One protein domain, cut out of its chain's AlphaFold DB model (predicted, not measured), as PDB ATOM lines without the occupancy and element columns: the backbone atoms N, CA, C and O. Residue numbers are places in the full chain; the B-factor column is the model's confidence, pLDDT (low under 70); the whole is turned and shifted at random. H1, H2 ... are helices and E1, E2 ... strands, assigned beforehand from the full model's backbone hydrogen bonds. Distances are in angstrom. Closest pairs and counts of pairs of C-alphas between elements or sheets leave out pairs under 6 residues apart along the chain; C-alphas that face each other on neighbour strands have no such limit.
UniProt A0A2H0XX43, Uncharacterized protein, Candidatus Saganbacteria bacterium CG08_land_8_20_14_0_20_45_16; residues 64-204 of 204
ATOM      1  N   GLU A  64      19.988  18.020  -6.061       92.69
ATOM      2  CA  GLU A  64      18.835  18.891  -5.838       92.69
ATOM      3  C   GLU A  64      17.496  18.219  -6.187       92.69
ATOM      4  O   GLU A  64      16.462  18.589  -5.633       92.69
ATOM      5  N   LEU A  65      17.501  17.210  -7.066       92.31
ATOM      6  CA  LEU A  65      16.286  16.570  -7.574       92.31
ATOM      7  C   LEU A  65      15.816  15.416  -6.685       92.31
ATOM      8  O   LEU A  65      14.617  15.266  -6.442       92.31
ATOM      9  N   PHE A  66      16.745  14.587  -6.207       96.00
ATOM     10  CA  PHE A  66      16.410  13.381  -5.451       96.00
ATOM     11  C   PHE A  66      17.462  13.008  -4.406       96.00
ATOM     12  O   PHE A  66      18.603  13.463  -4.440       96.00
ATOM     13  N   THR A  67      17.072  12.161  -3.457       95.06
ATOM     14  CA  THR A  67      18.004  11.343  -2.669       95.06
ATOM     15  C   THR A  67      18.006   9.907  -3.175       95.06
ATOM     16  O   THR A  67      17.046   9.455  -3.801       95.06
ATOM     17  N   VAL A  68      19.086   9.181  -2.888       95.31
ATOM     18  CA  VAL A  68      19.173   7.739  -3.140       95.31
ATOM     19  C   VAL A  68      19.357   7.025  -1.816       95.31
ATOM     20  O   VAL A  68      20.256   7.354  -1.046       95.31
ATOM     21  N   ILE A  69      18.508   6.036  -1.567       94.44
ATOM     22  CA  ILE A  69      18.614   5.122  -0.436       94.44
ATOM     23  C   ILE A  69      18.940   3.747  -1.006       94.44
ATOM     24  O   ILE A  69      18.212   3.241  -1.857       94.44
ATOM     25  N   THR A  70      20.029   3.139  -0.540       94.44
ATOM     26  CA  THR A  70      20.444   1.803  -0.978       94.44
ATOM     27  C   THR A  70      20.202   0.769   0.108       94.44
ATOM     28  O   THR A  70      20.590   0.986   1.257       94.44
ATOM     29  N   LYS A  71      19.633  -0.382  -0.255       94.38
ATOM     30  CA  LYS A  71      19.411  -1.506   0.660       94.38
ATOM     31  C   LYS A  71      19.916  -2.809   0.046       94.38
ATOM     32  O   LYS A  71      19.520  -3.167  -1.057       94.38
ATOM     33  N   ARG A  72      20.765  -3.534   0.780       94.56
ATOM     34  CA  ARG A  72      21.187  -4.899   0.421       94.56
ATOM     35  C   ARG A  72      20.175  -5.931   0.906       94.56
ATOM     36  O   ARG A  72      19.533  -5.734   1.937       94.56
ATOM     37  N   PHE A  73      20.067  -7.034   0.179       94.38
ATOM     38  CA  PHE A  73      19.226  -8.174   0.542       94.38
ATOM     39  C   PHE A  73      19.792  -9.469  -0.046       94.38
ATOM     40  O   PHE A  73      20.521  -9.430  -1.035       94.38
ATOM     41  N   LYS A  74      19.413 -10.622   0.518       95.44
ATOM     42  CA  LYS A  74      19.722 -11.924  -0.088       95.44
ATOM     43  C   LYS A  74      18.743 -12.234  -1.206       95.44
ATOM     44  O   LYS A  74      17.533 -12.181  -0.991       95.44
ATOM     45  N   VAL A  75      19.249 -12.599  -2.384       94.69
ATOM     46  CA  VAL A  75      18.402 -12.851  -3.565       94.69
ATOM     47  C   VAL A  75      17.350 -13.926  -3.271       94.69
ATOM     48  O   VAL A  75      16.172 -13.731  -3.565       94.69
ATOM     49  N   VAL A  76      17.750 -14.992  -2.571       92.88
ATOM     50  CA  VAL A  76      16.871 -16.101  -2.152       92.88
ATOM     51  C   VAL A  76      15.763 -15.701  -1.164       92.88
ATOM     52  O   VAL A  76      14.844 -16.478  -0.938       92.88
ATOM     53  N   GLN A  77      15.839 -14.510  -0.561       90.31
ATOM     54  CA  GLN A  77      14.788 -13.958   0.307       90.31
ATOM     55  C   GLN A  77      13.826 -13.031  -0.449       90.31
ATOM     56  O   GLN A  77      12.714 -12.812   0.018       90.31
ATOM     57  N   LYS A  78      14.249 -12.456  -1.584       91.50
ATOM     58  CA  LYS A  78      13.437 -11.520  -2.384       91.50
ATOM     59  C   LYS A  78      12.583 -12.241  -3.427       91.50
ATOM     60  O   LYS A  78      11.512 -11.746  -3.758       91.50
ATOM     61  N   PHE A  79      13.052 -13.379  -3.942       91.31
ATOM     62  CA  PHE A  79      12.333 -14.173  -4.937       91.31
ATOM     63  C   PHE A  79      12.073 -15.581  -4.418       91.31
ATOM     64  O   PHE A  79      13.013 -16.329  -4.148       91.31
ATOM     65  N   THR A  80      10.800 -15.967  -4.342       92.81
ATOM     66  CA  THR A  80      10.412 -17.354  -4.073       92.81
ATOM     67  C   THR A  80       9.821 -18.014  -5.316       92.81
ATOM     68  O   THR A  80       9.164 -17.376  -6.142       92.81
ATOM     69  N   ALA A  81      10.013 -19.330  -5.444       94.50
ATOM     70  CA  ALA A  81       9.478 -20.083  -6.579       94.50
ATOM     71  C   ALA A  81       7.945 -20.028  -6.634       94.50
ATOM     72  O   ALA A  81       7.368 -20.005  -7.716       94.50
ATOM     73  N   ALA A  82       7.291 -19.994  -5.467       94.56
ATOM     74  CA  ALA A  82       5.841 -19.906  -5.366       94.56
ATOM     75  C   ALA A  82       5.316 -18.566  -5.898       94.56
ATOM     76  O   ALA A  82       4.362 -18.559  -6.671       94.56
ATOM     77  N   GLU A  83       5.957 -17.449  -5.543       91.69
ATOM     78  CA  GLU A  83       5.565 -16.124  -6.037       91.69
ATOM     79  C   GLU A  83       5.787 -15.991  -7.544       91.69
ATOM     80  O   GLU A  83       4.896 -15.516  -8.244       91.69
ATOM     81  N   LEU A  84       6.948 -16.424  -8.055       92.31
ATOM     82  CA  LEU A  84       7.239 -16.382  -9.494       92.31
ATOM     83  C   LEU A  84       6.258 -17.243 -10.291       92.31
ATOM     84  O   LEU A  84       5.712 -16.787 -11.293       92.31
ATOM     85  N   TRP A  85       5.956 -18.444  -9.799       94.12
ATOM     86  CA  TRP A  85       4.945 -19.305 -10.400       94.12
ATOM     87  C   TRP A  85       3.561 -18.647 -10.414       94.12
ATOM     88  O   TRP A  85       2.927 -18.577 -11.461       94.12
ATOM     89  N   GLN A  86       3.099 -18.096  -9.287       91.88
ATOM     90  CA  GLN A  86       1.801 -17.415  -9.226       91.88
ATOM     91  C   GLN A  86       1.719 -16.223 -10.189       91.88
ATOM     92  O   GLN A  86       0.674 -16.006 -10.802       91.88
ATOM     93  N   ARG A  87       2.804 -15.456 -10.337       89.69
ATOM     94  CA  ARG A  87       2.895 -14.346 -11.299       89.69
ATOM     95  C   ARG A  87       2.818 -14.853 -12.735       89.69
ATOM     96  O   ARG A  87       2.015 -14.338 -13.507       89.69
ATOM     97  N   ASN A  88       3.561 -15.911 -13.056       91.25
ATOM     98  CA  ASN A  88       3.525 -16.543 -14.369       91.25
ATOM     99  C   ASN A  88       2.109 -17.012 -14.737       91.25
ATOM    100  O   ASN A  88       1.627 -16.673 -15.815       91.25
ATOM    101  N   GLN A  89       1.395 -17.668 -13.815       91.88
ATOM    102  CA  GLN A  89       0.005 -18.084 -14.044       91.88
ATOM    103  C   GLN A  89      -0.930 -16.890 -14.289       91.88
ATOM    104  O   GLN A  89      -1.777 -16.942 -15.179       91.88
ATOM    105  N   LYS A  90      -0.780 -15.798 -13.526       89.31
ATOM    106  CA  LYS A  90      -1.574 -14.568 -13.721       89.31
ATOM    107  C   LYS A  90      -1.328 -13.920 -15.083       89.31
ATOM    108  O   LYS A  90      -2.228 -13.283 -15.617       89.31
ATOM    109  N   CYS A  91      -0.135 -14.104 -15.635       87.88
ATOM    110  CA  CYS A  91       0.243 -13.646 -16.965       87.88
ATOM    111  C   CYS A  91      -0.161 -14.592 -18.104       87.88
ATOM    112  O   CYS A  91       0.204 -14.346 -19.249       87.88
ATOM    113  N   GLY A  92      -0.888 -15.680 -17.821       90.12
ATOM    114  CA  GLY A  92      -1.237 -16.683 -18.831       90.12
ATOM    115  C   GLY A  92      -0.070 -17.589 -19.235       90.12
ATOM    116  O   GLY A  92      -0.149 -18.258 -20.263       90.12
ATOM    117  N   GLY A  93       1.007 -17.615 -18.446       89.50
ATOM    118  CA  GLY A  93       2.088 -18.580 -18.595       89.50
ATOM    119  C   GLY A  93       1.669 -19.991 -18.170       89.50
ATOM    120  O   GLY A  93       0.698 -20.184 -17.438       89.50
ATOM    121  N   ASP A  94       2.417 -20.980 -18.649       92.69
ATOM    122  CA  ASP A  94       2.161 -22.411 -18.464       92.69
ATOM    123  C   ASP A  94       3.282 -23.130 -17.690       92.69
ATOM    124  O   ASP A  94       3.293 -24.362 -17.570       92.69
ATOM    125  N   ARG A  95       4.245 -22.378 -17.140       94.38
ATOM    126  CA  ARG A  95       5.411 -22.962 -16.476       94.38
ATOM    127  C   ARG A  95       5.027 -23.505 -15.110       94.38
ATOM    128  O   ARG A  95       4.431 -22.831 -14.276       94.38
ATOM    129  N   GLN A  96       5.437 -24.736 -14.839       96.44
ATOM    130  CA  GLN A  96       5.126 -25.401 -13.576       96.44
ATOM    131  C   GLN A  96       5.976 -24.863 -12.416       96.44
ATOM    132  O   GLN A  96       7.109 -24.431 -12.604       96.44
ATOM    133  N   LEU A  97       5.497 -24.999 -11.177       96.75
ATOM    134  CA  LEU A  97       6.256 -24.625  -9.974       96.75
ATOM    135  C   LEU A  97       7.668 -25.250  -9.920       96.75
ATOM    136  O   LEU A  97       8.609 -24.620  -9.439       96.75
ATOM    137  N   ALA A  98       7.828 -26.482 -10.416       97.94
ATOM    138  CA  ALA A  98       9.124 -27.162 -10.481       97.94
ATOM    139  C   ALA A  98      10.150 -26.405 -11.340       97.94
ATOM    140  O   ALA A  98      11.325 -26.365 -10.980       97.94
ATOM    141  N   TYR A  99       9.697 -25.744 -12.411       97.19
ATOM    142  CA  TYR A  99      10.543 -24.894 -13.244       97.19
ATOM    143  C   TYR A  99      11.151 -23.754 -12.419       97.19
ATOM    144  O   TYR A  99      12.365 -23.591 -12.399       97.19
ATOM    145  N   PHE A 100      10.335 -23.016 -11.661       96.31
ATOM    146  CA  PHE A 100      10.818 -21.890 -10.852       96.31
ATOM    147  C   PHE A 100      11.667 -22.330  -9.658       96.31
ATOM    148  O   PHE A 100      12.596 -21.623  -9.270       96.31
ATOM    149  N   LYS A 101      11.400 -23.514  -9.089       97.00
ATOM    150  CA  LYS A 101      12.293 -24.117  -8.089       97.00
ATOM    151  C   LYS A 101      13.681 -24.354  -8.678       97.00
ATOM    152  O   LYS A 101      14.654 -23.954  -8.055       97.00
ATOM    153  N   GLN A 102      13.751 -24.945  -9.873       97.25
ATOM    154  CA  GLN A 102      15.007 -25.174 -10.589       97.25
ATOM    155  C   GLN A 102      15.681 -23.860 -11.000       97.25
ATOM    156  O   GLN A 102      16.892 -23.724 -10.873       97.25
ATOM    157  N   LEU A 103      14.914 -22.871 -11.457       95.88
ATOM    158  CA  LEU A 103      15.436 -21.561 -11.835       95.88
ATOM    159  C   LEU A 103      16.188 -20.897 -10.674       95.88
ATOM    160  O   LEU A 103      17.297 -20.393 -10.840       95.88
ATOM    161  N   LEU A 104      15.592 -20.927  -9.479       95.81
ATOM    162  CA  LEU A 104      16.161 -20.280  -8.301       95.81
ATOM    163  C   LEU A 104      17.357 -21.028  -7.699       95.81
ATOM    164  O   LEU A 104      18.079 -20.422  -6.911       95.81
ATOM    165  N   THR A 105      17.645 -22.276  -8.098       96.62
ATOM    166  CA  THR A 105      18.882 -22.956  -7.661       96.62
ATOM    167  C   THR A 105      20.144 -22.323  -8.244       96.62
ATOM    168  O   THR A 105      21.238 -22.626  -7.780       96.62
ATOM    169  N   ALA A 106      20.018 -21.460  -9.261       96.88
ATOM    170  CA  ALA A 106      21.140 -20.685  -9.786       96.88
ATOM    171  C   ALA A 106      21.707 -19.697  -8.750       96.88
ATOM    172  O   ALA A 106      22.867 -19.300  -8.852       96.88
ATOM    173  N   PHE A 107      20.904 -19.304  -7.757       96.38
ATOM    174  CA  PHE A 107      21.323 -18.409  -6.687       96.38
ATOM    175  C   PHE A 107      21.749 -19.193  -5.449       96.38
ATOM    176  O   PHE A 107      21.045 -20.070  -4.952       96.38
ATOM    177  N   SER A 108      22.902 -18.822  -4.913       94.88
ATOM    178  CA  SER A 108      23.384 -19.273  -3.617       94.88
ATOM    179  C   SER A 108      22.721 -18.487  -2.474       94.88
ATOM    180  O   SER A 108      22.336 -17.327  -2.655       94.88
ATOM    181  N   PRO A 109      22.656 -19.045  -1.250       93.56
ATOM    182  CA  PRO A 109      22.193 -18.314  -0.064       93.56
ATOM    183  C   PRO A 109      23.018 -17.062   0.262       93.56
ATOM    184  O   PRO A 109      22.583 -16.207   1.034       93.56
ATOM    185  N   THR A 110      24.224 -16.962  -0.297       93.50
ATOM    186  CA  THR A 110      25.138 -15.839  -0.113       93.50
ATOM    187  C   THR A 110      24.971 -14.743  -1.154       93.50
ATOM    188  O   THR A 110      25.410 -13.633  -0.870       93.50
ATOM    189  N   ASP A 111      24.325 -15.007  -2.296       95.06
ATOM    190  CA  ASP A 111      24.167 -14.008  -3.354       95.06
ATOM    191  C   ASP A 111      23.345 -12.811  -2.863       95.06
ATOM    192  O   ASP A 111      22.218 -12.941  -2.367       95.06
ATOM    193  N   ASP A 112      23.940 -11.632  -3.018       95.88
ATOM    194  CA  ASP A 112      23.364 -10.355  -2.623       95.88
ATOM    195  C   ASP A 112      22.774  -9.624  -3.828       95.88
ATOM    196  O   ASP A 112      23.327  -9.637  -4.927       95.88
ATOM    197  N   GLY A 113      21.661  -8.937  -3.593       95.81
ATOM    198  CA  GLY A 113      21.130  -7.892  -4.457       95.81
ATOM    199  C   GLY A 113      21.208  -6.523  -3.783       95.81
ATOM    200  O   GLY A 113      21.410  -6.417  -2.568       95.81
ATOM    201  N   ILE A 114      21.032  -5.464  -4.575       96.00
ATOM    202  CA  ILE A 114      20.917  -4.084  -4.091       96.00
ATOM    203  C   ILE A 114      19.658  -3.456  -4.663       96.00
ATOM    204  O   ILE A 114      19.430  -3.466  -5.867       96.00
ATOM    205  N   GLU A 115      18.859  -2.863  -3.792       95.56
ATOM    206  CA  GLU A 115      17.775  -1.970  -4.165       95.56
ATOM    207  C   GLU A 115      18.248  -0.518  -4.052       95.56
ATOM    208  O   GLU A 115      18.731  -0.097  -3.001       95.56
ATOM    209  N   TYR A 116      18.097   0.237  -5.136       95.19
ATOM    210  CA  TYR A 116      18.315   1.674  -5.230       95.19
ATOM    211  C   TYR A 116      16.953   2.360  -5.249       95.19
ATOM    212  O   TYR A 116      16.246   2.309  -6.254       95.19
ATOM    213  N   ARG A 117      16.572   3.004  -4.146       95.50
ATOM    214  CA  ARG A 117      15.336   3.785  -4.048       95.50
ATOM    215  C   ARG A 117      15.647   5.262  -4.236       95.50
ATOM    216  O   ARG A 117      16.281   5.882  -3.383       95.50
ATOM    217  N   PHE A 118      15.184   5.815  -5.347       94.94
ATOM    218  CA  PHE A 118      15.269   7.233  -5.669       94.94
ATOM    219  C   PHE A 118      14.046   7.936  -5.093       94.94
ATOM    220  O   PHE A 118      12.927   7.506  -5.358       94.94
ATOM    221  N   VAL A 119      14.242   8.991  -4.304       95.50
ATOM    222  CA  VAL A 119      13.154   9.733  -3.650       95.50
ATOM    223  C   VAL A 119      13.203  11.192  -4.080       95.50
ATOM    224  O   VAL A 119      14.185  11.887  -3.821       95.50
ATOM    225  N   PHE A 120      12.145  11.652  -4.743       95.00
ATOM    226  CA  PHE A 120      12.008  13.016  -5.240       95.00
ATOM    227  C   PHE A 120      11.953  14.009  -4.077       95.00
ATOM    228  O   PHE A 120      11.214  13.800  -3.114       95.00
ATOM    229  N   LYS A 121      12.736  15.090  -4.161       95.06
ATOM    230  CA  LYS A 121      12.853  16.089  -3.087       95.06
ATOM    231  C   LYS A 121      11.779  17.176  -3.134       95.06
ATOM    232  O   LYS A 121      11.406  17.674  -2.077       95.06
ATOM    233  N   GLY A 122      11.277  17.527  -4.319       90.56
ATOM    234  CA  GLY A 122      10.318  18.623  -4.496       90.56
ATOM    235  C   GLY A 122       8.887  18.278  -4.083       90.56
ATOM    236  O   GLY A 122       8.548  17.102  -3.907       90.56
ATOM    237  N   ASP A 123       8.045  19.301  -3.966       91.19
ATOM    238  CA  ASP A 123       6.607  19.129  -3.769       91.19
ATOM    239  C   ASP A 123       5.993  18.425  -4.979       91.19
ATOM    240  O   ASP A 123       6.297  18.736  -6.133       91.19
ATOM    241  N   CYS A 124       5.151  17.433  -4.718       88.00
ATOM    242  CA  CYS A 124       4.536  16.624  -5.756       88.00
ATOM    243  C   CYS A 124       3.241  15.991  -5.258       88.00
ATOM    244  O   CYS A 124       3.062  15.775  -4.059       88.00
ATOM    245  N   GLN A 125       2.385  15.630  -6.203       85.62
ATOM    246  CA  GLN A 125       1.243  14.755  -5.967       85.62
ATOM    247  C   GLN A 125       1.627  13.290  -6.249       85.62
ATOM    248  O   GLN A 125       2.598  13.019  -6.965       85.62
ATOM    249  N   GLY A 126       0.880  12.347  -5.673       80.00
ATOM    250  CA  GLY A 126       1.098  10.911  -5.859       80.00
ATOM    251  C   GLY A 126       2.427  10.373  -5.305       80.00
ATOM    252  O   GLY A 126       3.009  10.896  -4.350       80.00
ATOM    253  N   GLY A 127       2.903   9.276  -5.904       83.56
ATOM    254  CA  GLY A 127       4.140   8.600  -5.505       83.56
ATOM    255  C   GLY A 127       5.389   9.461  -5.730       83.56
ATOM    256  O   GLY A 127       5.555  10.066  -6.789       83.56
ATOM    257  N   ARG A 128       6.295   9.484  -4.743       91.38
ATOM    258  CA  ARG A 128       7.539  10.287  -4.773       91.38
ATOM    259  C   ARG A 128       8.782   9.476  -5.102       91.38
ATOM    260  O   ARG A 128       9.868  10.037  -5.207       91.38
ATOM    261  N   ASP A 129       8.646   8.163  -5.181       92.44
ATOM    262  CA  ASP A 129       9.762   7.239  -5.219       92.44
ATOM    263  C   ASP A 129       9.746   6.357  -6.457       92.44
ATOM    264  O   ASP A 129       8.693   6.000  -6.970       92.44
ATOM    265  N   TRP A 130      10.929   5.982  -6.922       93.31
ATOM    266  CA  TRP A 130      11.117   4.978  -7.958       93.31
ATOM    267  C   TRP A 130      12.257   4.068  -7.518       93.31
ATOM    268  O   TRP A 130      13.292   4.571  -7.076       93.31
ATOM    269  N   SER A 131      12.078   2.750  -7.583       94.81
ATOM    270  CA  SER A 131      13.123   1.809  -7.179       94.81
ATOM    271  C   SER A 131      13.668   1.012  -8.352       94.81
ATOM    272  O   SER A 131      12.953   0.671  -9.296       94.81
ATOM    273  N   ILE A 132      14.968   0.724  -8.276       95.69
ATOM    274  CA  ILE A 132      15.670  -0.200  -9.159       95.69
ATOM    275  C   ILE A 132      16.340  -1.253  -8.304       95.69
ATOM    276  O   ILE A 132      17.185  -0.947  -7.469       95.69
ATOM    277  N   THR A 133      15.970  -2.501  -8.531       96.06
ATOM    278  CA  THR A 133      16.559  -3.649  -7.857       96.06
ATOM    279  C   THR A 133      17.548  -4.315  -8.798       96.06
ATOM    280  O   THR A 133      17.180  -4.675  -9.908       96.06
ATOM    281  N   VAL A 134      18.788  -4.502  -8.363       96.88
ATOM    282  CA  VAL A 134      19.838  -5.175  -9.130       96.88
ATOM    283  C   VAL A 134      20.231  -6.468  -8.432       96.88
ATOM    284  O   VAL A 134      20.485  -6.478  -7.226       96.88
ATOM    285  N   VAL A 135      20.293  -7.557  -9.193       96.44
ATOM    286  CA  VAL A 135      20.797  -8.858  -8.735       96.44
ATOM    287  C   VAL A 135      21.804  -9.423  -9.738       96.44
ATOM    288  O   VAL A 135      21.767  -9.054 -10.913       96.44
ATOM    289  N   PRO A 136      22.701 -10.329  -9.325       96.56
ATOM    290  CA  PRO A 136      23.619 -10.985 -10.246       96.56
ATOM    291  C   PRO A 136      22.876 -11.827 -11.295       96.56
ATOM    292  O   PRO A 136      21.903 -12.512 -10.987       96.56
ATOM    293  N   ASN A 137      23.361 -11.848 -12.532       96.81
ATOM    294  CA  ASN A 137      22.833 -12.693 -13.604       96.81
ATOM    295  C   ASN A 137      23.390 -14.127 -13.507       96.81
ATOM    296  O   ASN A 137      24.066 -14.613 -14.410       96.81
ATOM    297  N   LYS A 138      23.132 -14.816 -12.385       96.62
ATOM    298  CA  LYS A 138      23.584 -16.207 -12.179       96.62
ATOM    299  C   LYS A 138      22.876 -17.213 -13.082       96.62
ATOM    300  O   LYS A 138      23.442 -18.254 -13.388       96.62
ATOM    301  N   ILE A 139      21.658 -16.888 -13.519       96.25
ATOM    302  CA  ILE A 139      20.885 -17.710 -14.459       96.25
ATOM    303  C   ILE A 139      21.539 -17.707 -15.853       96.25
ATOM    304  O   ILE A 139      21.382 -18.658 -16.613       96.25
ATOM    305  N   GLY A 140      22.316 -16.667 -16.179       96.69
ATOM    306  CA  GLY A 140      23.046 -16.575 -17.439       96.69
ATOM    307  C   GLY A 140      22.176 -16.121 -18.608       96.69
ATOM    308  O   GLY A 140      22.408 -16.532 -19.745       96.69
ATOM    309  N   TYR A 141      21.174 -15.271 -18.361       97.25
ATOM    310  CA  TYR A 141      20.376 -14.700 -19.442       97.25
ATOM    311  C   TYR A 141      21.258 -13.887 -20.387       97.25
ATOM    312  O   TYR A 141      22.009 -13.009 -19.970       97.25
ATOM    313  N   THR A 142      21.120 -14.145 -21.681       96.56
ATOM    314  CA  THR A 142      21.753 -13.365 -22.756       96.56
ATOM    315  C   THR A 142      20.730 -12.578 -23.572       96.56
ATOM    316  O   THR A 142      21.097 -11.724 -24.374       96.56
ATOM    317  N   ASN A 143      19.440 -12.849 -23.355       96.12
ATOM    318  CA  ASN A 143      18.319 -12.264 -24.074       96.12
ATOM    319  C   ASN A 143      17.293 -11.707 -23.077       96.12
ATOM    320  O   ASN A 143      16.879 -12.406 -22.149       96.12
ATOM    321  N   PHE A 144      16.878 -10.457 -23.292       94.62
ATOM    322  CA  PHE A 144      15.938  -9.767 -22.410       94.62
ATOM    323  C   PHE A 144      14.546 -10.413 -22.392       94.62
ATOM    324  O   PHE A 144      13.934 -10.471 -21.337       94.62
ATOM    325  N   GLY A 145      14.081 -10.979 -23.507       94.69
ATOM    326  CA  GLY A 145      12.801 -11.684 -23.588       94.69
ATOM    327  C   GLY A 145      12.750 -12.941 -22.718       94.69
ATOM    328  O   GLY A 145      11.734 -13.200 -22.085       94.69
ATOM    329  N   ASN A 146      13.851 -13.692 -22.597       94.25
ATOM    330  CA  ASN A 146      13.908 -14.829 -21.665       94.25
ATOM    331  C   ASN A 146      13.852 -14.356 -20.211       94.25
ATOM    332  O   ASN A 146      13.078 -14.889 -19.423       94.25
ATOM    333  N   PHE A 147      14.621 -13.312 -19.888       95.19
ATOM    334  CA  PHE A 147      14.564 -12.678 -18.575       95.19
ATOM    335  C   PHE A 147      13.144 -12.183 -18.252       95.19
ATOM    336  O   PHE A 147      12.648 -12.430 -17.156       95.19
ATOM    337  N   GLN A 148      12.474 -11.552 -19.219       92.56
ATOM    338  CA  GLN A 148      11.086 -11.132 -19.083       92.56
ATOM    339  C   GLN A 148      10.168 -12.317 -18.822       92.56
ATOM    340  O   GLN A 148       9.516 -12.332 -17.793       92.56
ATOM    341  N   ASN A 149      10.180 -13.343 -19.668       90.88
ATOM    342  CA  ASN A 149       9.278 -14.492 -19.548       90.88
ATOM    343  C   ASN A 149       9.334 -15.192 -18.177       90.88
ATOM    344  O   ASN A 149       8.326 -15.736 -17.723       90.88
ATOM    345  N   ASP A 150      10.496 -15.189 -17.524       92.81
ATOM    346  CA  ASP A 150      10.702 -15.850 -16.233       92.81
ATOM    347  C   ASP A 150      10.367 -14.965 -15.023       92.81
ATOM    348  O   ASP A 150      10.136 -15.480 -13.927       92.81
ATOM    349  N   PHE A 151      10.313 -13.644 -15.206       91.25
ATOM    350  CA  PHE A 151      10.082 -12.673 -14.133       91.25
ATOM    351  C   PHE A 151       8.936 -11.696 -14.421       91.25
ATOM    352  O   PHE A 151       8.783 -10.712 -13.694       91.25
ATOM    353  N   ASP A 152       8.144 -11.948 -15.465       81.44
ATOM    354  CA  ASP A 152       7.123 -11.013 -15.914       81.44
ATOM    355  C   ASP A 152       6.058 -10.783 -14.842       81.44
ATOM    356  O   ASP A 152       5.727 -11.651 -14.024       81.44
ATOM    357  N   LEU A 153       5.521  -9.573 -14.864       74.81
ATOM    358  CA  LEU A 153       4.497  -9.110 -13.952       74.81
ATOM    359  C   LEU A 153       3.379  -8.486 -14.774       74.81
ATOM    360  O   LEU A 153       3.550  -7.436 -15.376       74.81
ATOM    361  N   CYS A 154       2.205  -9.104 -14.720       77.25
ATOM    362  CA  CYS A 154       0.973  -8.554 -15.293       77.25
ATOM    363  C   CYS A 154       0.137  -7.813 -14.241       77.25
ATOM    364  O   CYS A 154      -1.031  -7.504 -14.463       77.25
ATOM    365  N   ASP A 155       0.727  -7.568 -13.071       68.44
ATOM    366  CA  ASP A 155       0.189  -6.643 -12.080       68.44
ATOM    367  C   ASP A 155       0.466  -5.201 -12.541       68.44
ATOM    368  O   ASP A 155       1.285  -4.980 -13.425       68.44
ATOM    369  N   ILE A 156      -0.218  -4.219 -11.966       63.84
ATOM    370  CA  ILE A 156       0.014  -2.790 -12.221       63.84
ATOM    371  C   ILE A 156       0.907  -2.200 -11.115       63.84
ATOM    372  O   ILE A 156       1.548  -1.177 -11.325       63.84
ATOM    373  N   ASN A 157       1.047  -2.876  -9.966       65.56
ATOM    374  CA  ASN A 157       1.702  -2.329  -8.769       65.56
ATOM    375  C   ASN A 157       2.967  -3.082  -8.316       65.56
ATOM    376  O   ASN A 157       3.400  -2.944  -7.175       65.56
ATOM    377  N   GLY A 158       3.578  -3.892  -9.183       73.31
ATOM    378  CA  GLY A 158       4.785  -4.651  -8.849       73.31
ATOM    379  C   GLY A 158       6.034  -3.806  -8.530       73.31
ATOM    380  O   GLY A 158       6.214  -2.681  -8.996       73.31
ATOM    381  N   GLU A 159       6.965  -4.382  -7.771       80.06
ATOM    382  CA  GLU A 159       8.268  -3.757  -7.462       80.06
ATOM    383  C   GLU A 159       9.439  -4.356  -8.260       80.06
ATOM    384  O   GLU A 159      10.588  -3.955  -8.094       80.06
ATOM    385  N   THR A 160       9.171  -5.374  -9.081       86.38
ATOM    386  CA  THR A 160      10.212  -6.213  -9.694       86.38
ATOM    387  C   THR A 160       9.950  -6.463 -11.179       86.38
ATOM    388  O   THR A 160      10.055  -7.596 -11.635       86.38
ATOM    389  N   TYR A 161       9.603  -5.423 -11.946       90.62
ATOM    390  CA  TYR A 161       9.454  -5.557 -13.401       90.62
ATOM    391  C   TYR A 161      10.822  -5.657 -14.065       90.62
ATOM    392  O   TYR A 161      11.661  -4.797 -13.797       90.62
ATOM    393  N   PRO A 162      11.059  -6.637 -14.949       93.69
ATOM    394  CA  PRO A 162      12.282  -6.714 -15.741       93.69
ATOM    395  C   PRO A 162      12.573  -5.386 -16.454       93.69
ATOM    396  O   PRO A 162      11.711  -4.842 -17.144       93.69
ATOM    397  N   TYR A 163      13.782  -4.849 -16.278       94.69
ATOM    398  CA  TYR A 163      14.134  -3.509 -16.759       94.69
ATOM    399  C   TYR A 163      15.389  -3.483 -17.630       94.69
ATOM    400  O   TYR A 163      15.328  -3.030 -18.771       94.69
ATOM    401  N   LEU A 164      16.524  -3.975 -17.125       96.19
ATOM    402  CA  LEU A 164      17.780  -4.049 -17.879       96.19
ATOM    403  C   LEU A 164      18.448  -5.405 -17.685       96.19
ATOM    404  O   LEU A 164      18.289  -6.055 -16.653       96.19
ATOM    405  N   LEU A 165      19.239  -5.793 -18.679       96.50
ATOM    406  CA  LEU A 165      20.031  -7.013 -18.684       96.50
ATOM    407  C   LEU A 165      21.470  -6.682 -19.083       96.50
ATOM    408  O   LEU A 165      21.700  -6.010 -20.088       96.50
ATOM    409  N   SER A 166      22.433  -7.191 -18.320       95.81
ATOM    410  CA  SER A 166      23.836  -7.277 -18.718       95.81
ATOM    411  C   SER A 166      24.352  -8.703 -18.528       95.81
ATOM    412  O   SER A 166      23.680  -9.568 -17.959       95.81
ATOM    413  N   LYS A 167      25.583  -8.962 -18.979       95.12
ATOM    414  CA  LYS A 167      26.255 -10.246 -18.731       95.12
ATOM    415  C   LYS A 167      26.332 -10.571 -17.234       95.12
ATOM    416  O   LYS A 167      26.253 -11.735 -16.862       95.12
ATOM    417  N   ASN A 168      26.484  -9.548 -16.395       95.62
ATOM    418  CA  ASN A 168      26.773  -9.713 -14.974       95.62
ATOM    419  C   ASN A 168      25.544  -9.506 -14.088       95.62
ATOM    420  O   ASN A 168      25.492 -10.080 -13.002       95.62
ATOM    421  N   TYR A 169      24.556  -8.724 -14.534       97.38
ATOM    422  CA  TYR A 169      23.454  -8.273 -13.686       97.38
ATOM    423  C   TYR A 169      22.096  -8.291 -14.388       97.38
ATOM    424  O   TYR A 169      21.984  -8.120 -15.603       97.38
ATOM    425  N   LEU A 170      21.060  -8.455 -13.574       97.00
ATOM    426  CA  LEU A 170      19.657  -8.258 -13.913       97.00
ATOM    427  C   LEU A 170      19.164  -7.044 -13.134       97.00
ATOM    428  O   LEU A 170      19.376  -6.970 -11.922       97.00
ATOM    429  N   ALA A 171      18.504  -6.111 -13.811       96.75
ATOM    430  CA  ALA A 171      17.825  -5.000 -13.162       96.75
ATOM    431  C   ALA A 171      16.317  -5.154 -13.291       96.75
ATOM    432  O   ALA A 171      15.799  -5.428 -14.376       96.75
ATOM    433  N   PHE A 172      15.633  -4.864 -12.196       95.44
ATOM    434  CA  PHE A 172      14.198  -4.700 -12.127       95.44
ATOM    435  C   PHE A 172      13.859  -3.268 -11.729       95.44
ATOM    436  O   PHE A 172      14.643  -2.639 -11.022       95.44
ATOM    437  N   CYS A 173      12.696  -2.761 -12.119       93.81
ATOM    438  CA  CYS A 173      12.184  -1.483 -11.638       93.81
ATOM    439  C   CYS A 173      10.795  -1.628 -11.009       93.81
ATOM    440  O   CYS A 173      10.059  -2.575 -11.294       93.81
ATOM    441  N   SER A 174      10.434  -0.685 -10.142       90.81
ATOM    442  CA  SER A 174       9.060  -0.552  -9.654       90.81
ATOM    443  C   SER A 174       8.133  -0.023 -10.747       90.81
ATOM    444  O   SER A 174       8.562   0.787 -11.577       90.81
ATOM    445  N   ALA A 175       6.859  -0.416 -10.692       80.00
ATOM    446  CA  ALA A 175       5.844  -0.015 -11.660       80.00
ATOM    447  C   ALA A 175       5.738   1.511 -11.848       80.00
ATOM    448  O   ALA A 175       5.849   2.275 -10.872       80.00
ATOM    449  N   PRO A 176       5.433   1.966 -13.079       64.56
ATOM    450  CA  PRO A 176       4.911   3.308 -13.283       64.56
ATOM    451  C   PRO A 176       3.564   3.455 -12.559       64.56
ATOM    452  O   PRO A 176       2.780   2.514 -12.477       64.56
ATOM    453  N   THR A 177       3.296   4.635 -12.004       62.28
ATOM    454  CA  THR A 177       1.979   4.956 -11.438       62.28
ATOM    455  C   THR A 177       0.914   4.937 -12.532       62.28
ATOM    456  O   THR A 177       1.185   5.329 -13.664       62.28
ATOM    457  N   SER A 178      -0.312   4.539 -12.190       58.97
ATOM    458  CA  SER A 178      -1.458   4.456 -13.112       58.97
ATOM    459  C   SER A 178      -1.962   5.812 -13.640       58.97
ATOM    460  O   SER A 178      -2.965   5.846 -14.345       58.97
ATOM    461  N   GLY A 179      -1.293   6.927 -13.323       54.12
ATOM    462  CA  GLY A 179      -1.609   8.261 -13.850       54.12
ATOM    463  C   GLY A 179      -2.956   8.844 -13.401       54.12
ATOM    464  O   GLY A 179      -3.380   9.858 -13.943       54.12
ATOM    465  N   LEU A 180      -3.642   8.229 -12.429       55.94
ATOM    466  CA  LEU A 180      -5.006   8.601 -12.009       55.94
ATOM    467  C   LEU A 180      -5.071   9.621 -10.858       55.94
ATOM    468  O   LEU A 180      -6.111   9.766 -10.217       55.94
ATOM    469  N   GLU A 181      -3.991  10.346 -10.579       61.69
ATOM    470  CA  GLU A 181      -3.998  11.383  -9.542       61.69
ATOM    471  C   GLU A 181      -4.590  12.681 -10.119       61.69
ATOM    472  O   GLU A 181      -4.055  13.263 -11.067       61.69
ATOM    473  N   ALA A 182      -5.720  13.130  -9.563       54.94
ATOM    474  CA  ALA A 182      -6.385  14.364  -9.973       54.94
ATOM    475  C   ALA A 182      -5.438  15.567  -9.822       54.94
ATOM    476  O   ALA A 182      -4.874  15.793  -8.753       54.94
ATOM    477  N   SER A 183      -5.273  16.345 -10.895       59.53
ATOM    478  CA  SER A 183      -4.284  17.419 -10.980       59.53
ATOM    479  C   SER A 183      -4.526  18.525  -9.945       59.53
ATOM    480  O   SER A 183      -5.388  19.380 -10.137       59.53
ATOM    481  N   GLN A 184      -3.706  18.571  -8.896       65.94
ATOM    482  CA  GLN A 184      -3.593  19.720  -7.988       65.94
ATOM    483  C   GLN A 184      -2.571  20.765  -8.476       65.94
ATOM    484  O   GLN A 184      -2.127  21.617  -7.713       65.94
ATOM    485  N   GLY A 185      -2.151  20.694  -9.746       77.12
ATOM    486  CA  GLY A 185      -1.128  21.579 -10.320       77.12
ATOM    487  C   GLY A 185       0.309  21.268  -9.881       77.12
ATOM    488  O   GLY A 185       1.232  21.958 -10.305       77.12
ATOM    489  N   LEU A 186       0.517  20.224  -9.072       83.44
ATOM    490  CA  LEU A 186       1.837  19.738  -8.668       83.44
ATOM    491  C   LEU A 186       2.332  18.625  -9.609       83.44
ATOM    492  O   LEU A 186       1.520  17.870 -10.144       83.44
ATOM    493  N   PRO A 187       3.654  18.473  -9.815       86.50
ATOM    494  CA  PRO A 187       4.190  17.384 -10.626       86.50
ATOM    495  C   PRO A 187       3.960  16.018  -9.962       86.50
ATOM    496  O   PRO A 187       3.817  15.925  -8.744       86.50
ATOM    497  N   LEU A 188       3.991  14.942 -10.753       88.06
ATOM    498  CA  LEU A 188       4.031  13.564 -10.255       88.06
ATOM    499  C   LEU A 188       5.489  13.174  -9.981       88.06
ATOM    500  O   LEU A 188       6.273  12.983 -10.910       88.06
ATOM    501  N   GLY A 189       5.875  13.086  -8.705       89.12
ATOM    502  CA  GLY A 189       7.285  12.969  -8.302       89.12
ATOM    503  C   GLY A 189       7.994  11.762  -8.924       89.12
ATOM    504  O   GLY A 189       9.094  11.887  -9.461       89.12
ATOM    505  N   ARG A 190       7.333  10.599  -8.930       89.50
ATOM    506  CA  ARG A 190       7.824   9.382  -9.590       89.50
ATOM    507  C   ARG A 190       8.019   9.572 -11.092       89.50
ATOM    508  O   ARG A 190       9.027   9.115 -11.620       89.50
ATOM    509  N   GLU A 191       7.104  10.240 -11.789       89.75
ATOM    510  CA  GLU A 191       7.225  10.456 -13.237       89.75
ATOM    511  C   GLU A 191       8.402  11.367 -13.573       89.75
ATOM    512  O   GLU A 191       9.153  11.079 -14.503       89.75
ATOM    513  N   VAL A 192       8.629  12.407 -12.763       91.62
ATOM    514  CA  VAL A 192       9.818  13.262 -12.880       91.62
ATOM    515  C   VAL A 192      11.095  12.436 -12.705       91.62
ATOM    516  O   VAL A 192      12.029  12.570 -13.499       91.62
ATOM    517  N   LEU A 193      11.134  11.545 -11.706       93.06
ATOM    518  CA  LEU A 193      12.273  10.647 -11.504       93.06
ATOM    519  C   LEU A 193      12.483   9.722 -12.696       93.06
ATOM    520  O   LEU A 193      13.602   9.633 -13.190       93.06
ATOM    521  N   VAL A 194      11.431   9.055 -13.172       92.12
ATOM    522  CA  VAL A 194      11.512   8.131 -14.310       92.12
ATOM    523  C   VAL A 194      11.999   8.870 -15.554       92.12
ATOM    524  O   VAL A 194      12.935   8.406 -16.200       92.12
ATOM    525  N   ALA A 195      11.425  10.032 -15.870       91.81
ATOM    526  CA  ALA A 195      11.807  10.823 -17.036       91.81
ATOM    527  C   ALA A 195      13.282  11.249 -16.993       91.81
ATOM    528  O   ALA A 195      13.974  11.183 -18.009       91.81
ATOM    529  N   PHE A 196      13.782  11.643 -15.817       93.12
ATOM    530  CA  PHE A 196      15.177  12.041 -15.650       93.12
ATOM    531  C   PHE A 196      16.138  10.845 -15.643       93.12
ATOM    532  O   PHE A 196      17.153  10.855 -16.336       93.12
ATOM    533  N   LEU A 197      15.844   9.814 -14.852       94.12
ATOM    534  CA  LEU A 197      16.778   8.729 -14.569       94.12
ATOM    535  C   LEU A 197      16.804   7.669 -15.669       94.12
ATOM    536  O   LEU A 197      17.895   7.220 -16.020       94.12
ATOM    537  N   LYS A 198      15.648   7.281 -16.235       92.44
ATOM    538  CA  LYS A 198      15.530   6.204 -17.238       92.44
ATOM    539  C   LYS A 198      16.551   6.308 -18.386       92.44
ATOM    540  O   LYS A 198      17.203   5.300 -18.647       92.44
ATOM    541  N   PRO A 199      16.785   7.475 -19.028       93.12
ATOM    542  CA  PRO A 199      17.784   7.580 -20.102       93.12
ATOM    543  C   PRO A 199      19.243   7.509 -19.618       93.12
ATOM    544  O   PRO A 199      20.153   7.340 -20.426       93.12
ATOM    545  N   THR A 200      19.488   7.660 -18.317       93.69
ATOM    546  CA  THR A 200      20.841   7.732 -17.739       93.69
ATOM    547  C   THR A 200      21.287   6.423 -17.100       93.69
ATOM    548  O   THR A 200      22.485   6.233 -16.887       93.69
ATOM    549  N   ILE A 201      20.341   5.532 -16.792       93.88
ATOM    550  CA  ILE A 201      20.627   4.294 -16.080       93.88
ATOM    551  C   ILE A 201      21.287   3.275 -16.996       93.88
ATOM    552  O   ILE A 201      20.779   2.960 -18.071       93.88
ATOM    553  N   LYS A 202      22.395   2.705 -16.525       94.50
ATOM    554  CA  LYS A 202      23.084   1.591 -17.182       94.50
ATOM    555  C   LYS A 202      23.574   0.592 -16.145       94.50
ATOM    556  O   LYS A 202      24.078   0.998 -15.096       94.50
ATOM    557  N   LEU A 203      23.472  -0.691 -16.479       94.38
ATOM    558  CA  LEU A 203      24.189  -1.750 -15.773       94.38
ATOM    559  C   LEU A 203      25.666  -1.726 -16.182       94.38
ATOM    560  O   LEU A 203      25.959  -1.509 -17.361       94.38
ATOM    561  N   ARG A 204      26.570  -1.928 -15.221       84.94
ATOM    562  CA  ARG A 204      28.010  -2.070 -15.482       84.94
ATOM    563  C   ARG A 204      28.433  -3.528 -15.667       84.94
ATOM    564  O   ARG A 204      27.719  -4.443 -15.194       84.94
TER     565      ARG A 204
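AT A GLANCE: This is residues 64 to 204 of the 204 residues of an uncharacterized protein of Candidatus Saganbacteria bacterium CG08_land_8_20_14_0_20_45_16 (UniProt A0A2H0XX43). A strongly twisted sheet of five strands makes the core, with the long strands E1, E2 and E3 side by side and the short strands E5 and E4 following beyond E3. H1, H2 and H3 gather at the end of the sheet where E1 ends and E2 begins, H4 packs on the edge strand E4, and H5 covers the other end of E2 and E3; a long loop, residues 174 to 188, reaches away from H3 and makes much of the length. The printed part has 141 residues with five named helices and five named strands, in the order E1 H1 H2 H3 E2 E3 H4 E4 E5 H5 along the chain. The sheet's order is E1 - E2 - E3 - E5 - E4, all antiparallel, and the class is mixed, helices and strands. The whole is compact, with a radius of gyration of the C-alphas of 16.2 A, yet elongated in outline, with spans of 50 by 31 by 25 A.

IN THESE COORDINATES: In the sheet, E1 covers residues 66 to 74 and measures 26.1 A from first to last C-alpha, beginning at C-alpha 66 at (16.410, 13.381, -5.451). E2, residues 112 to 120, is also 26.1 A long, and E3, residues 129 to 136, is 23.4 A. E5 is residues 169 to 173, 13.3 A, and E4 is residues 161 to 165, 11.9 A. The longest helix by residues is H2, residues 81 to 90, 14.3 A, with C-alpha 81 at (9.478, -20.083, -6.579). H1 is residues 75 to 78, H3 residues 97 to 104 and H4 residues 144 to 151. H5 is residues 189 to 197, 12.1 A, ending at C-alpha 197 at (16.778, 8.729, -14.569).

HOW THE PARTS SIT: E1 and E2 are antiparallel at 160 degrees, with N 69 and O 117 within hydrogen-bond range at 2.9 A. E2 and E3 form a hairpin at 163 degrees, with N 116 and O 132 at 2.8 A. E3 and E5 are antiparallel at 159 degrees, with N 133 and O 172 at 2.8 A. E4 and E5 form a hairpin at 147 degrees, with N 163 and O 171 at 2.8 A. E3, H4 and E4 make a split strand-helix-strand unit, two strands running the same way with a helix between them in the chain and E5 between them in the sheet; its crossover is right-handed. H5 on one face of the sheet and H4 on the other make three layers. H5 is over E2 and, with 3 of its C-alphas, only just over E3, at a height over the sheet of 7.7 A; its closest C-alphas to E3 are those of Arg 190 and Asp 129, 5.2 A apart. H4 is over E4 at a height of 8.6 A, with the C-alphas of Gln 148 and Pro 162 closest at 5.7 A. H1 is over E2 at a height of 8.2 A, on a local plane fitted to just 6 C-alphas of the sheet. H2 and H3 are not on the sheet. H2 touches H3 at a steep tilt of 57 degrees, opposite ways, the C-alphas of Ala 81 and Phe 100 closest at 4.8 A. H2 touches H4 about perpendicular, at 74 degrees, the C-alphas of Leu 84 and Phe 151 closest at 6.6 A. In H2, H3, H4 and H5 every O i to N i+4 pair is within hydrogen-bond range; H1 is too short for such a pair.

THE WHOLE: The two C-alphas farthest apart, those of Ala 98 and Gly 185, are 49.8 A from each other. The printed part has no cut and ends at Arg 204, the chain's last residue. The link from E5 to H5, 15 residues, is long. The mean pLDDT of the printed part is 89.9, and residues 155 to 157 and 176 to 184 are under 70.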